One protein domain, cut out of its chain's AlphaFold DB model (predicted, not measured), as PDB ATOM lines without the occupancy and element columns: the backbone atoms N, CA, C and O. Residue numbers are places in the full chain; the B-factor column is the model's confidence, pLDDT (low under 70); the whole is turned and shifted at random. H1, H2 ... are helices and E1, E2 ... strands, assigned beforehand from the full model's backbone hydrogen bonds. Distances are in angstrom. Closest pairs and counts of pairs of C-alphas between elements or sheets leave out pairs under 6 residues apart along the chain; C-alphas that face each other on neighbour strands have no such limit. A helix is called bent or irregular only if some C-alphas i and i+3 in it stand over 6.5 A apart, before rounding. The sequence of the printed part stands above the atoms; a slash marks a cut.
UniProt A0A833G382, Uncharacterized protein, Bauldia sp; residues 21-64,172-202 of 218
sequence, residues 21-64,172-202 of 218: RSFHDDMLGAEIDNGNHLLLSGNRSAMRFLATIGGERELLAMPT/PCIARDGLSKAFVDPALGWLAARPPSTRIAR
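AT A GLANCE: This is residues 21 to 64 and 172 to 202 of the 218 residues of an uncharacterized protein of Bauldia sp (UniProt A0A833G382). What would one see first? A loose assembly round one helix, H2: two small two-strand sheets, the hairpin E1-E2 and the pair E3-E4, meet its first turns, and H1 packs on it at a steep tilt. Past the other end of H2, residues 193 to 198 stick out before E5. What is it made of? The 75 printed residues hold, in order, E1 E2 H1 E3 E4 H2 E5, mixed helices and strands; both sheets are antiparallel. How spread is it? It is only just loose, close to compact, with a radius of gyration of the C-alphas of 13.8 A, and flat, spanning 41 by 36 by 17 A.

IN THESE COORDINATES: Where do the first elements lie? E1, residues 22 to 25, begins at C-alpha 22 (-78.801, 18.235, -16.438); E2 is 30 to 33, H1 is 44 to 53, 14.2 A long, and E3 is 59 to 61. What follows? E4 is 172 to 175, H2 is 179 to 192, 19.0 A long, and E5, 199 to 202, ends at C-alpha 202 (-87.056, 10.507, -31.497).

HOW THE PARTS SIT: How do the strands pair? In the hairpin E1 and E2, N 23 and O 32 are 2.9 A apart; in E3 and E4, N 60 and O 174 are 2.8 A apart. E5 pairs with no named strand. What is near H2? H1 touches it at a steep tilt of 53 degrees, the same way, closest at the C-alphas of Ile 53 and Ala 187, 5.2 A. The closest C-alphas of E1 and H2, Ser 22 and Ser 180, are 5.1 A apart; those of E4 and H2, Ala 175 and Ala 182, 6.0 A. Are the helix backbones whole? In H1 every O i to N i+4 pair is within hydrogen-bond range, in H2 7 of 10; H2 is irregular, C-alphas 182 and 185 being 7.1 A apart.

THE WHOLE: How large is it? The two farthest C-alphas, of Thr 64 and Ser 197, are 43.2 A apart. Is anything missing or uncertain? Residues 65 to 171 are not printed, and C-alphas 64 and 172 are 7.9 A apart across the cut; no printed residue has a pLDDT under 70. Are any links long? Of the links that are printed whole, none is long.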
ATOM      1  N   ARG A  21     -83.287  19.536 -17.966       92.25
ATOM      2  CA  ARG A  21     -82.184  18.584 -18.133       92.25
ATOM      3  C   ARG A  21     -80.944  19.055 -17.376       92.25
ATOM      4  O   ARG A  21     -80.662  20.253 -17.337       92.25
ATOM      5  N   SER A  22     -80.169  18.091 -16.924       94.50
ATOM      6  CA  SER A  22     -78.801  18.235 -16.438       94.50
ATOM      7  C   SER A  22     -77.843  17.579 -17.438       94.50
ATOM      8  O   SER A  22     -78.233  16.660 -18.164       94.50
ATOM      9  N   PHE A  23     -76.617  18.086 -17.550       92.44
ATOM     10  CA  PHE A  23     -75.580  17.547 -18.432       92.44
ATOM     11  C   PHE A  23     -74.199  17.712 -17.800       92.44
ATOM     12  O   PHE A  23     -73.982  18.644 -17.035       92.44
ATOM     13  N   HIS A  24     -73.267  16.818 -18.129       94.38
ATOM     14  CA  HIS A  24     -71.879  16.972 -17.707       94.38
ATOM     15  C   HIS A  24     -71.191  18.048 -18.549       94.38
ATOM     16  O   HIS A  24     -71.290  18.026 -19.779       94.38
ATOM     17  N   ASP A  25     -70.523  18.981 -17.884       94.81
ATOM     18  CA  ASP A  25     -69.668  19.981 -18.506       94.81
ATOM     19  C   ASP A  25     -68.204  19.605 -18.269       94.81
ATOM     20  O   ASP A  25     -67.734  19.602 -17.130       94.81
ATOM     21  N   ASP A  26     -67.492  19.281 -19.348       96.00
ATOM     22  CA  ASP A  26     -66.113  18.783 -19.281       96.00
ATOM     23  C   ASP A  26     -65.129  19.840 -18.755       96.00
ATOM     24  O   ASP A  26     -64.107  19.496 -18.163       96.00
ATOM     25  N   MET A  27     -65.420  21.129 -18.961       96.50
ATOM     26  CA  MET A  27     -64.550  22.219 -18.511       96.50
ATOM     27  C   MET A  27     -64.643  22.405 -16.997       96.50
ATOM     28  O   MET A  27     -63.628  22.626 -16.337       96.50
ATOM     29  N   LEU A  28     -65.854  22.318 -16.450       94.62
ATOM     30  CA  LEU A  28     -66.103  22.413 -15.014       94.62
ATOM     31  C   LEU A  28     -65.944  21.068 -14.294       94.62
ATOM     32  O   LEU A  28     -65.873  21.048 -13.066       94.62
ATOM     33  N   GLY A  29     -65.888  19.954 -15.034       96.12
ATOM     34  CA  GLY A  29     -65.835  18.602 -14.481       96.12
ATOM     35  C   GLY A  29     -67.047  18.283 -13.603       96.12
ATOM     36  O   GLY A  29     -66.930  17.533 -12.633       96.12
ATOM     37  N   ALA A  30     -68.201  18.884 -13.901       94.00
ATOM     38  CA  ALA A  30     -69.376  18.879 -13.036       94.00
ATOM     39  C   ALA A  30     -70.670  18.671 -13.828       94.00
ATOM     40  O   ALA A  30     -70.751  18.965 -15.019       94.00
ATOM     41  N   GLU A  31     -71.702  18.164 -13.156       93.12
ATOM     42  CA  GLU A  31     -73.054  18.126 -13.714       93.12
ATOM     43  C   GLU A  31     -73.731  19.493 -13.536       93.12
ATOM     44  O   GLU A  31     -73.756  20.050 -12.437       93.12
ATOM     45  N   ILE A  32     -74.258  20.045 -14.628       93.94
ATOM     46  CA  ILE A  32     -74.863  21.375 -14.688       93.94
ATOM     47  C   ILE A  32     -76.305  21.266 -15.164       93.94
ATOM     48  O   ILE A  32     -76.611  20.623 -16.171       93.94
ATOM     49  N   ASP A  33     -77.193  21.968 -14.472       94.00
ATOM     50  CA  ASP A  33     -78.564  22.161 -14.915       94.00
ATOM     51  C   ASP A  33     -78.645  23.162 -16.071       94.00
ATOM     52  O   ASP A  33     -78.080  24.253 -16.030       94.00
ATOM     53  N   ASN A  34     -79.447  22.845 -17.090       89.75
ATOM     54  CA  ASN A  34     -79.699  23.735 -18.230       89.75
ATOM     55  C   ASN A  34     -80.368  25.069 -17.830       89.75
ATOM     56  O   ASN A  34     -80.452  25.988 -18.643       89.75
ATOM     57  N   GLY A  35     -80.863  25.185 -16.600       84.50
ATOM     58  CA  GLY A  35     -81.290  26.439 -15.996       84.50
ATOM     59  C   GLY A  35     -81.541  26.262 -14.504       84.50
ATOM     60  O   GLY A  35     -81.902  25.174 -14.060       84.50
ATOM     61  N   ASN A  36     -81.395  27.331 -13.725       81.44
ATOM     62  CA  ASN A  36     -81.718  27.291 -12.302       81.44
ATOM     63  C   ASN A  36     -83.244  27.275 -12.110       81.44
ATOM     64  O   ASN A  36     -83.936  28.180 -12.577       81.44
ATOM     65  N   HIS A  37     -83.776  26.255 -11.435       84.88
ATOM     66  CA  HIS A  37     -85.211  26.110 -11.190       84.88
ATOM     67  C   HIS A  37     -85.488  26.093  -9.690       84.88
ATOM     68  O   HIS A  37     -85.405  25.060  -9.025       84.88
ATOM     69  N   LEU A  38     -85.880  27.255  -9.169       91.06
ATOM     70  CA  LEU A  38     -86.447  27.358  -7.835       91.06
ATOM     71  C   LEU A  38     -87.950  27.072  -7.891       91.06
ATOM     72  O   LEU A  38     -88.704  27.760  -8.579       91.06
ATOM     73  N   LEU A  39     -88.401  26.096  -7.109       94.44
ATOM     74  CA  LEU A  39     -89.817  25.833  -6.887       94.44
ATOM     75  C   LEU A  39     -90.256  26.401  -5.544       94.44
ATOM     76  O   LEU A  39     -89.484  26.479  -4.595       94.44
ATOM     77  N   LEU A  40     -91.530  26.762  -5.447       96.25
ATOM     78  CA  LEU A  40     -92.178  26.990  -4.162       96.25
ATOM     79  C   LEU A  40     -93.065  25.788  -3.853       96.25
ATOM     80  O   LEU A  40     -93.773  25.295  -4.735       96.25
ATOM     81  N   SER A  41     -93.047  25.335  -2.599       96.50
ATOM     82  CA  SER A  41     -93.794  24.161  -2.116       96.50
ATOM     83  C   SER A  41     -95.294  24.184  -2.448       96.50
ATOM     84  O   SER A  41     -95.935  23.140  -2.521       96.50
ATOM     85  N   GLY A  42     -95.864  25.366  -2.687       95.88
ATOM     86  CA  GLY A  42     -97.250  25.573  -3.100       95.88
ATOM     87  C   GLY A  42     -97.577  25.186  -4.545       95.88
ATOM     88  O   GLY A  42     -98.763  25.086  -4.879       95.88
ATOM     89  N   ASN A  43     -96.575  24.925  -5.396       95.88
ATOM     90  CA  ASN A  43     -96.774  24.459  -6.770       95.88
ATOM     91  C   ASN A  43     -97.284  23.008  -6.781       95.88
ATOM     92  O   ASN A  43     -96.538  22.048  -6.984       95.88
ATOM     93  N   ARG A  44     -98.592  22.843  -6.561       95.00
ATOM     94  CA  ARG A  44     -99.248  21.533  -6.416       95.00
ATOM     95  C   ARG A  44     -99.069  20.643  -7.640       95.00
ATOM     96  O   ARG A  44     -99.036  19.427  -7.495       95.00
ATOM     97  N   SER A  45     -98.982  21.226  -8.833       95.38
ATOM     98  CA  SER A  45     -98.797  20.459 -10.066       95.38
ATOM     99  C   SER A  45     -97.402  19.849 -10.145       95.38
ATOM    100  O   SER A  45     -97.299  18.657 -10.419       95.38
ATOM    101  N   ALA A  46     -96.354  20.618  -9.833       95.44
ATOM    102  CA  ALA A  46     -94.989  20.097  -9.779       95.44
ATOM    103  C   ALA A  46     -94.819  19.065  -8.654       95.44
ATOM    104  O   ALA A  46     -94.280  17.989  -8.892       95.44
ATOM    105  N   MET A  47     -95.349  19.347  -7.456       96.44
ATOM    106  CA  MET A  47     -95.259  18.422  -6.318       96.44
ATOM    107  C   MET A  47     -95.997  17.106  -6.591       96.44
ATOM    108  O   MET A  47     -95.460  16.036  -6.328       96.44
ATOM    109  N   ARG A  48     -97.201  17.163  -7.182       96.69
ATOM    110  CA  ARG A  48     -97.936  15.956  -7.592       96.69
ATOM    111  C   ARG A  48     -97.175  15.178  -8.659       96.69
ATOM    112  O   ARG A  48     -97.106  13.964  -8.562       96.69
ATOM    113  N   PHE A  49     -96.609  15.862  -9.653       96.56
ATOM    114  CA  PHE A  49     -95.818  15.204 -10.691       96.56
ATOM    115  C   PHE A  49     -94.629  14.443 -10.094       96.56
ATOM    116  O   PHE A  49     -94.468  13.262 -10.387       96.56
ATOM    117  N   LEU A  50     -93.862  15.086  -9.206       96.81
ATOM    118  CA  LEU A  50     -92.747  14.461  -8.492       96.81
ATOM    119  C   LEU A  50     -93.190  13.255  -7.659       96.81
ATOM    120  O   LEU A  50     -92.551  12.209  -7.739       96.81
ATOM    121  N   ALA A  51     -94.293  13.370  -6.918       96.56
ATOM    122  CA  ALA A  51     -94.852  12.258  -6.150       96.56
ATOM    123  C   ALA A  51     -95.262  11.087  -7.062       96.56
ATOM    124  O   ALA A  51     -94.929   9.936  -6.791       96.56
ATOM    125  N   THR A  52     -95.919  11.374  -8.192       95.62
ATOM    126  CA  THR A  52     -96.341  10.359  -9.167       95.62
ATOM    127  C   THR A  52     -95.154   9.581  -9.735       95.62
ATOM    128  O   THR A  52     -95.251   8.363  -9.881       95.62
ATOM    129  N   ILE A  53     -94.053  10.259 -10.076       95.19
ATOM    130  CA  ILE A  53     -92.867   9.625 -10.680       95.19
ATOM    131  C   ILE A  53     -91.863   9.095  -9.646       95.19
ATOM    132  O   ILE A  53     -90.921   8.409 -10.028       95.19
ATOM    133  N   GLY A  54     -92.051   9.398  -8.357       95.88
ATOM    134  CA  GLY A  54     -91.124   9.038  -7.279       95.88
ATOM    135  C   GLY A  54     -89.894   9.949  -7.150       95.88
ATOM    136  O   GLY A  54     -88.932   9.572  -6.489       95.88
ATOM    137  N   GLY A  55     -89.909  11.138  -7.759       96.12
ATOM    138  CA  GLY A  55     -88.797  12.104  -7.757       96.12
ATOM    139  C   GLY A  55     -88.757  13.041  -6.543       96.12
ATOM    140  O   GLY A  55     -87.850  13.853  -6.405       96.12
ATOM    141  N   GLU A  56     -89.735  12.956  -5.641       94.69
ATOM    142  CA  GLU A  56     -89.870  13.851  -4.479       94.69
ATOM    143  C   GLU A  56     -88.670  13.834  -3.515       94.69
ATOM    144  O   GLU A  56     -88.374  14.844  -2.882       94.69
ATOM    145  N   ARG A  57     -87.951  12.707  -3.429       93.94
ATOM    146  CA  ARG A  57     -86.785  12.527  -2.540       93.94
ATOM    147  C   ARG A  57     -85.575  13.359  -2.967       93.94
ATOM    148  O   ARG A  57     -84.757  13.751  -2.129       93.94
ATOM    149  N   GLU A  58     -85.529  13.684  -4.253       95.19
ATOM    150  CA  GLU A  58     -84.498  14.516  -4.865       95.19
ATOM    151  C   GLU A  58     -84.766  16.011  -4.673       95.19
ATOM    152  O   GLU A  58     -83.949  16.841  -5.063       95.19
ATOM    153  N   LEU A  59     -85.893  16.385  -4.057       95.00
ATOM    154  CA  LEU A  59     -86.237  17.775  -3.800       95.00
ATOM    155  C   LEU A  59     -85.879  18.180  -2.364       95.00
ATOM    156  O   LEU A  59     -86.409  17.665  -1.380       95.00
ATOM    157  N   LEU A  60     -85.014  19.181  -2.237       95.56
ATOM    158  CA  LEU A  60     -84.680  19.829  -0.976       95.56
ATOM    159  C   LEU A  60     -85.631  20.990  -0.711       95.56
ATOM    160  O   LEU A  60     -85.498  22.061  -1.299       95.56
ATOM    161  N   ALA A  61     -86.572  20.801   0.212       95.06
ATOM    162  CA  ALA A  61     -87.414  21.880   0.715       95.06
ATOM    163  C   ALA A  61     -86.746  22.585   1.901       95.06
ATOM    164  O   ALA A  61     -86.547  21.983   2.960       95.06
ATOM    165  N   MET A  62     -86.481  23.884   1.768       95.06
ATOM    166  CA  MET A  62     -85.924  24.699   2.848       95.06
ATOM    167  C   MET A  62     -86.812  24.637   4.103       95.06
ATOM    168  O   MET A  62     -88.040  24.538   3.986       95.06
ATOM    169  N   PRO A  63     -86.234  24.685   5.319       93.94
ATOM    170  CA  PRO A  63     -86.987  24.514   6.565       93.94
ATOM    171  C   PRO A  63     -87.988  25.646   6.816       93.94
ATOM    172  O   PRO A  63     -89.006  25.442   7.472       93.94
ATOM    173  N   THR A  64     -87.731  26.835   6.267       94.62
ATOM    174  CA  THR A  64     -88.612  27.998   6.401       94.62
ATOM    175  C   THR A  64     -88.923  28.613   5.041       94.62
ATOM    176  O   THR A  64     -88.190  28.431   4.071       94.62
ATOM    177  N   PRO A 172     -88.982  27.577  -0.335       96.00
ATOM    178  CA  PRO A 172     -88.082  27.326  -1.451       96.00
ATOM    179  C   PRO A 172     -87.745  25.836  -1.551       96.00
ATOM    180  O   PRO A 172     -87.420  25.201  -0.546       96.00
ATOM    181  N   CYS A 173     -87.824  25.291  -2.756       96.25
ATOM    182  CA  CYS A 173     -87.531  23.908  -3.084       96.25
ATOM    183  C   CYS A 173     -86.565  23.861  -4.272       96.25
ATOM    184  O   CYS A 173     -86.846  24.466  -5.306       96.25
ATOM    185  N   ILE A 174     -85.459  23.133  -4.133       95.12
ATOM    186  CA  ILE A 174     -84.436  22.958  -5.178       95.12
ATOM    187  C   ILE A 174     -84.157  21.473  -5.408       95.12
ATOM    188  O   ILE A 174     -84.366  20.666  -4.503       95.12
ATOM    189  N   ALA A 175     -83.695  21.107  -6.602       95.25
ATOM    190  CA  ALA A 175     -83.213  19.752  -6.857       95.25
ATOM    191  C   ALA A 175     -81.852  19.547  -6.168       95.25
ATOM    192  O   ALA A 175     -80.985  20.414  -6.257       95.25
ATOM    193  N   ARG A 176     -81.686  18.430  -5.455       93.31
ATOM    194  CA  ARG A 176     -80.481  18.091  -4.683       93.31
ATOM    195  C   ARG A 176     -79.288  17.824  -5.593       93.31
ATOM    196  O   ARG A 176     -78.265  18.481  -5.455       93.31
ATOM    197  N   ASP A 177     -79.480  16.890  -6.518       92.38
ATOM    198  CA  ASP A 177     -78.436  16.342  -7.387       92.38
ATOM    199  C   ASP A 177     -78.711  16.674  -8.866       92.38
ATOM    200  O   ASP A 177     -78.317  15.943  -9.767       92.38
ATOM    201  N   GLY A 178     -79.434  17.772  -9.118       93.81
ATOM    202  CA  GLY A 178     -79.778  18.243 -10.461       93.81
ATOM    203  C   GLY A 178     -81.204  17.910 -10.913       93.81
ATOM    204  O   GLY A 178     -81.901  17.028 -10.395       93.81
ATOM    205  N   LEU A 179     -81.679  18.661 -11.903       95.25
ATOM    206  CA  LEU A 179     -83.047  18.572 -12.411       95.25
ATOM    207  C   LEU A 179     -83.336  17.269 -13.149       95.25
ATOM    208  O   LEU A 179     -84.461  16.772 -13.046       95.25
ATOM    209  N   SER A 180     -82.351  16.686 -13.838       95.50
ATOM    210  CA  SER A 180     -82.511  15.368 -14.453       95.50
ATOM    211  C   SER A 180     -82.854  14.317 -13.402       95.50
ATOM    212  O   SER A 180     -83.811  13.565 -13.592       95.50
ATOM    213  N   LYS A 181     -82.157  14.321 -12.258       95.44
ATOM    214  CA  LYS A 181     -82.396  13.381 -11.155       95.44
ATOM    215  C   LYS A 181     -83.775  13.546 -10.534       95.44
ATOM    216  O   LYS A 181     -84.447  12.555 -10.273       95.44
ATOM    217  N   ALA A 182     -84.231  14.785 -10.359       95.75
ATOM    218  CA  ALA A 182     -85.533  15.043  -9.754       95.75
ATOM    219  C   ALA A 182     -86.717  14.820 -10.715       95.75
ATOM    220  O   ALA A 182     -87.742  14.274 -10.310       95.75
ATOM    221  N   PHE A 183     -86.609  15.237 -11.980       95.88
ATOM    222  CA  PHE A 183     -87.757  15.323 -12.895       95.88
ATOM    223  C   PHE A 183     -87.705  14.368 -14.083       95.88
ATOM    224  O   PHE A 183     -88.761  13.991 -14.592       95.88
ATOM    225  N   VAL A 184     -86.514  14.019 -14.569       95.00
ATOM    226  CA  VAL A 184     -86.346  13.342 -15.862       95.00
ATOM    227  C   VAL A 184     -86.145  11.851 -15.654       95.00
ATOM    228  O   VAL A 184     -87.020  11.077 -16.030       95.00
ATOM    229  N   ASP A 185     -85.060  11.447 -15.002       94.94
ATOM    230  CA  ASP A 185     -84.708  10.053 -14.715       94.94
ATOM    231  C   ASP A 185     -85.878   9.269 -14.080       94.94
ATOM    232  O   ASP A 185     -86.264   8.229 -14.629       94.94
ATOM    233  N   PRO A 186     -86.535   9.761 -13.006       95.81
ATOM    234  CA  PRO A 186     -87.688   9.074 -12.427       95.81
ATOM    235  C   PRO A 186     -88.885   9.025 -13.379       95.81
ATOM    236  O   PRO A 186     -89.577   8.011 -13.435       95.81
ATOM    237  N   ALA A 187     -89.124  10.062 -14.191       94.25
ATOM    238  CA  ALA A 187     -90.201  10.039 -15.183       94.25
ATOM    239  C   ALA A 187     -89.938   9.012 -16.297       94.25
ATOM    240  O   ALA A 187     -90.867   8.330 -16.740       94.25
ATOM    241  N   LEU A 188     -88.681   8.865 -16.727       92.31
ATOM    242  CA  LEU A 188     -88.259   7.842 -17.682       92.31
ATOM    243  C   LEU A 188     -88.460   6.441 -17.105       92.31
ATOM    244  O   LEU A 188     -89.090   5.605 -17.756       92.31
ATOM    245  N   GLY A 189     -87.990   6.201 -15.877       92.94
ATOM    246  CA  GLY A 189     -88.170   4.923 -15.181       92.94
ATOM    247  C   GLY A 189     -89.646   4.585 -14.973       92.94
ATOM    248  O   GLY A 189     -90.093   3.475 -15.263       92.94
ATOM    249  N   TRP A 190     -90.440   5.579 -14.578       92.31
ATOM    250  CA  TRP A 190     -91.884   5.461 -14.449       92.31
ATOM    251  C   TRP A 190     -92.535   5.083 -15.788       92.31
ATOM    252  O   TRP A 190     -93.337   4.152 -15.844       92.31
ATOM    253  N   LEU A 191     -92.193   5.740 -16.900       90.12
ATOM    254  CA  LEU A 191     -92.729   5.380 -18.219       90.12
ATOM    255  C   LEU A 191     -92.281   3.985 -18.679       90.12
ATOM    256  O   LEU A 191     -93.097   3.267 -19.249       90.12
ATOM    257  N   ALA A 192     -91.035   3.590 -18.411       88.00
ATOM    258  CA  ALA A 192     -90.491   2.289 -18.800       88.00
ATOM    259  C   ALA A 192     -91.156   1.110 -18.069       88.00
ATOM    260  O   ALA A 192     -91.295   0.034 -18.642       88.00
ATOM    261  N   ALA A 193     -91.634   1.317 -16.839       89.06
ATOM    262  CA  ALA A 193     -92.370   0.312 -16.066       89.06
ATOM    263  C   ALA A 193     -93.812   0.059 -16.566       89.06
ATOM    264  O   ALA A 193     -94.567  -0.699 -15.956       89.06
ATOM    265  N   ARG A 194     -94.240   0.723 -17.646       86.62
ATOM    266  CA  ARG A 194     -95.589   0.618 -18.231       86.62
ATOM    267  C   ARG A 194     -95.559  -0.224 -19.510       86.62
ATOM    268  O   ARG A 194     -94.482  -0.526 -20.014       86.62
ATOM    269  N   PRO A 195     -96.727  -0.626 -20.055       80.19
ATOM    270  CA  PRO A 195     -96.767  -1.499 -21.223       80.19
ATOM    271  C   PRO A 195     -95.899  -0.969 -22.377       80.19
ATOM    272  O   PRO A 195     -95.915   0.243 -22.596       80.19
ATOM    273  N   PRO A 196     -95.238  -1.829 -23.181       72.00
ATOM    274  CA  PRO A 196     -94.244  -1.432 -24.199       72.00
ATOM    275  C   PRO A 196     -94.713  -0.388 -25.224       72.00
ATOM    276  O   PRO A 196     -93.920   0.316 -25.847       72.00
ATOM    277  N   SER A 197     -96.027  -0.261 -25.409       73.56
ATOM    278  CA  SER A 197     -96.649   0.801 -26.205       73.56
ATOM    279  C   SER A 197     -96.473   2.215 -25.626       73.56
ATOM    280  O   SER A 197     -96.778   3.188 -26.314       73.56
ATOM    281  N   THR A 198     -96.029   2.332 -24.374       77.50
ATOM    282  CA  THR A 198     -95.662   3.582 -23.717       77.50
ATOM    283  C   THR A 198     -94.153   3.754 -23.776       77.50
ATOM    284  O   THR A 198     -93.419   3.092 -23.054       77.50
ATOM    285  N   ARG A 199     -93.681   4.626 -24.668       77.94
ATOM    286  CA  ARG A 199     -92.247   4.793 -24.933       77.94
ATOM    287  C   ARG A 199     -91.899   6.213 -25.335       77.94
ATOM    288  O   ARG A 199     -92.764   6.966 -25.788       77.94
ATOM    289  N   ILE A 200     -90.613   6.529 -25.253       81.56
ATOM    290  CA  ILE A 200     -90.047   7.730 -25.861       81.56
ATOM    291  C   ILE A 200     -89.518   7.387 -27.250       81.56
ATOM    292  O   ILE A 200     -88.930   6.329 -27.476       81.56
ATOM    293  N   ALA A 201     -89.773   8.269 -28.205       81.88
ATOM    294  CA  ALA A 201     -89.342   8.140 -29.584       81.88
ATOM    295  C   ALA A 201     -88.665   9.433 -30.032       81.88
ATOM    296  O   ALA A 201     -89.160  10.522 -29.754       81.88
ATOM    297  N   ARG A 202     -87.577   9.330 -30.800       82.44
ATOM    298  CA  ARG A 202     -87.056  10.507 -31.497       82.44
ATOM    299  C   ARG A 202     -87.932  10.831 -32.699       82.44
ATOM    300  O   ARG A 202     -88.296   9.930 -33.455       82.44
TER     301      ARG A 202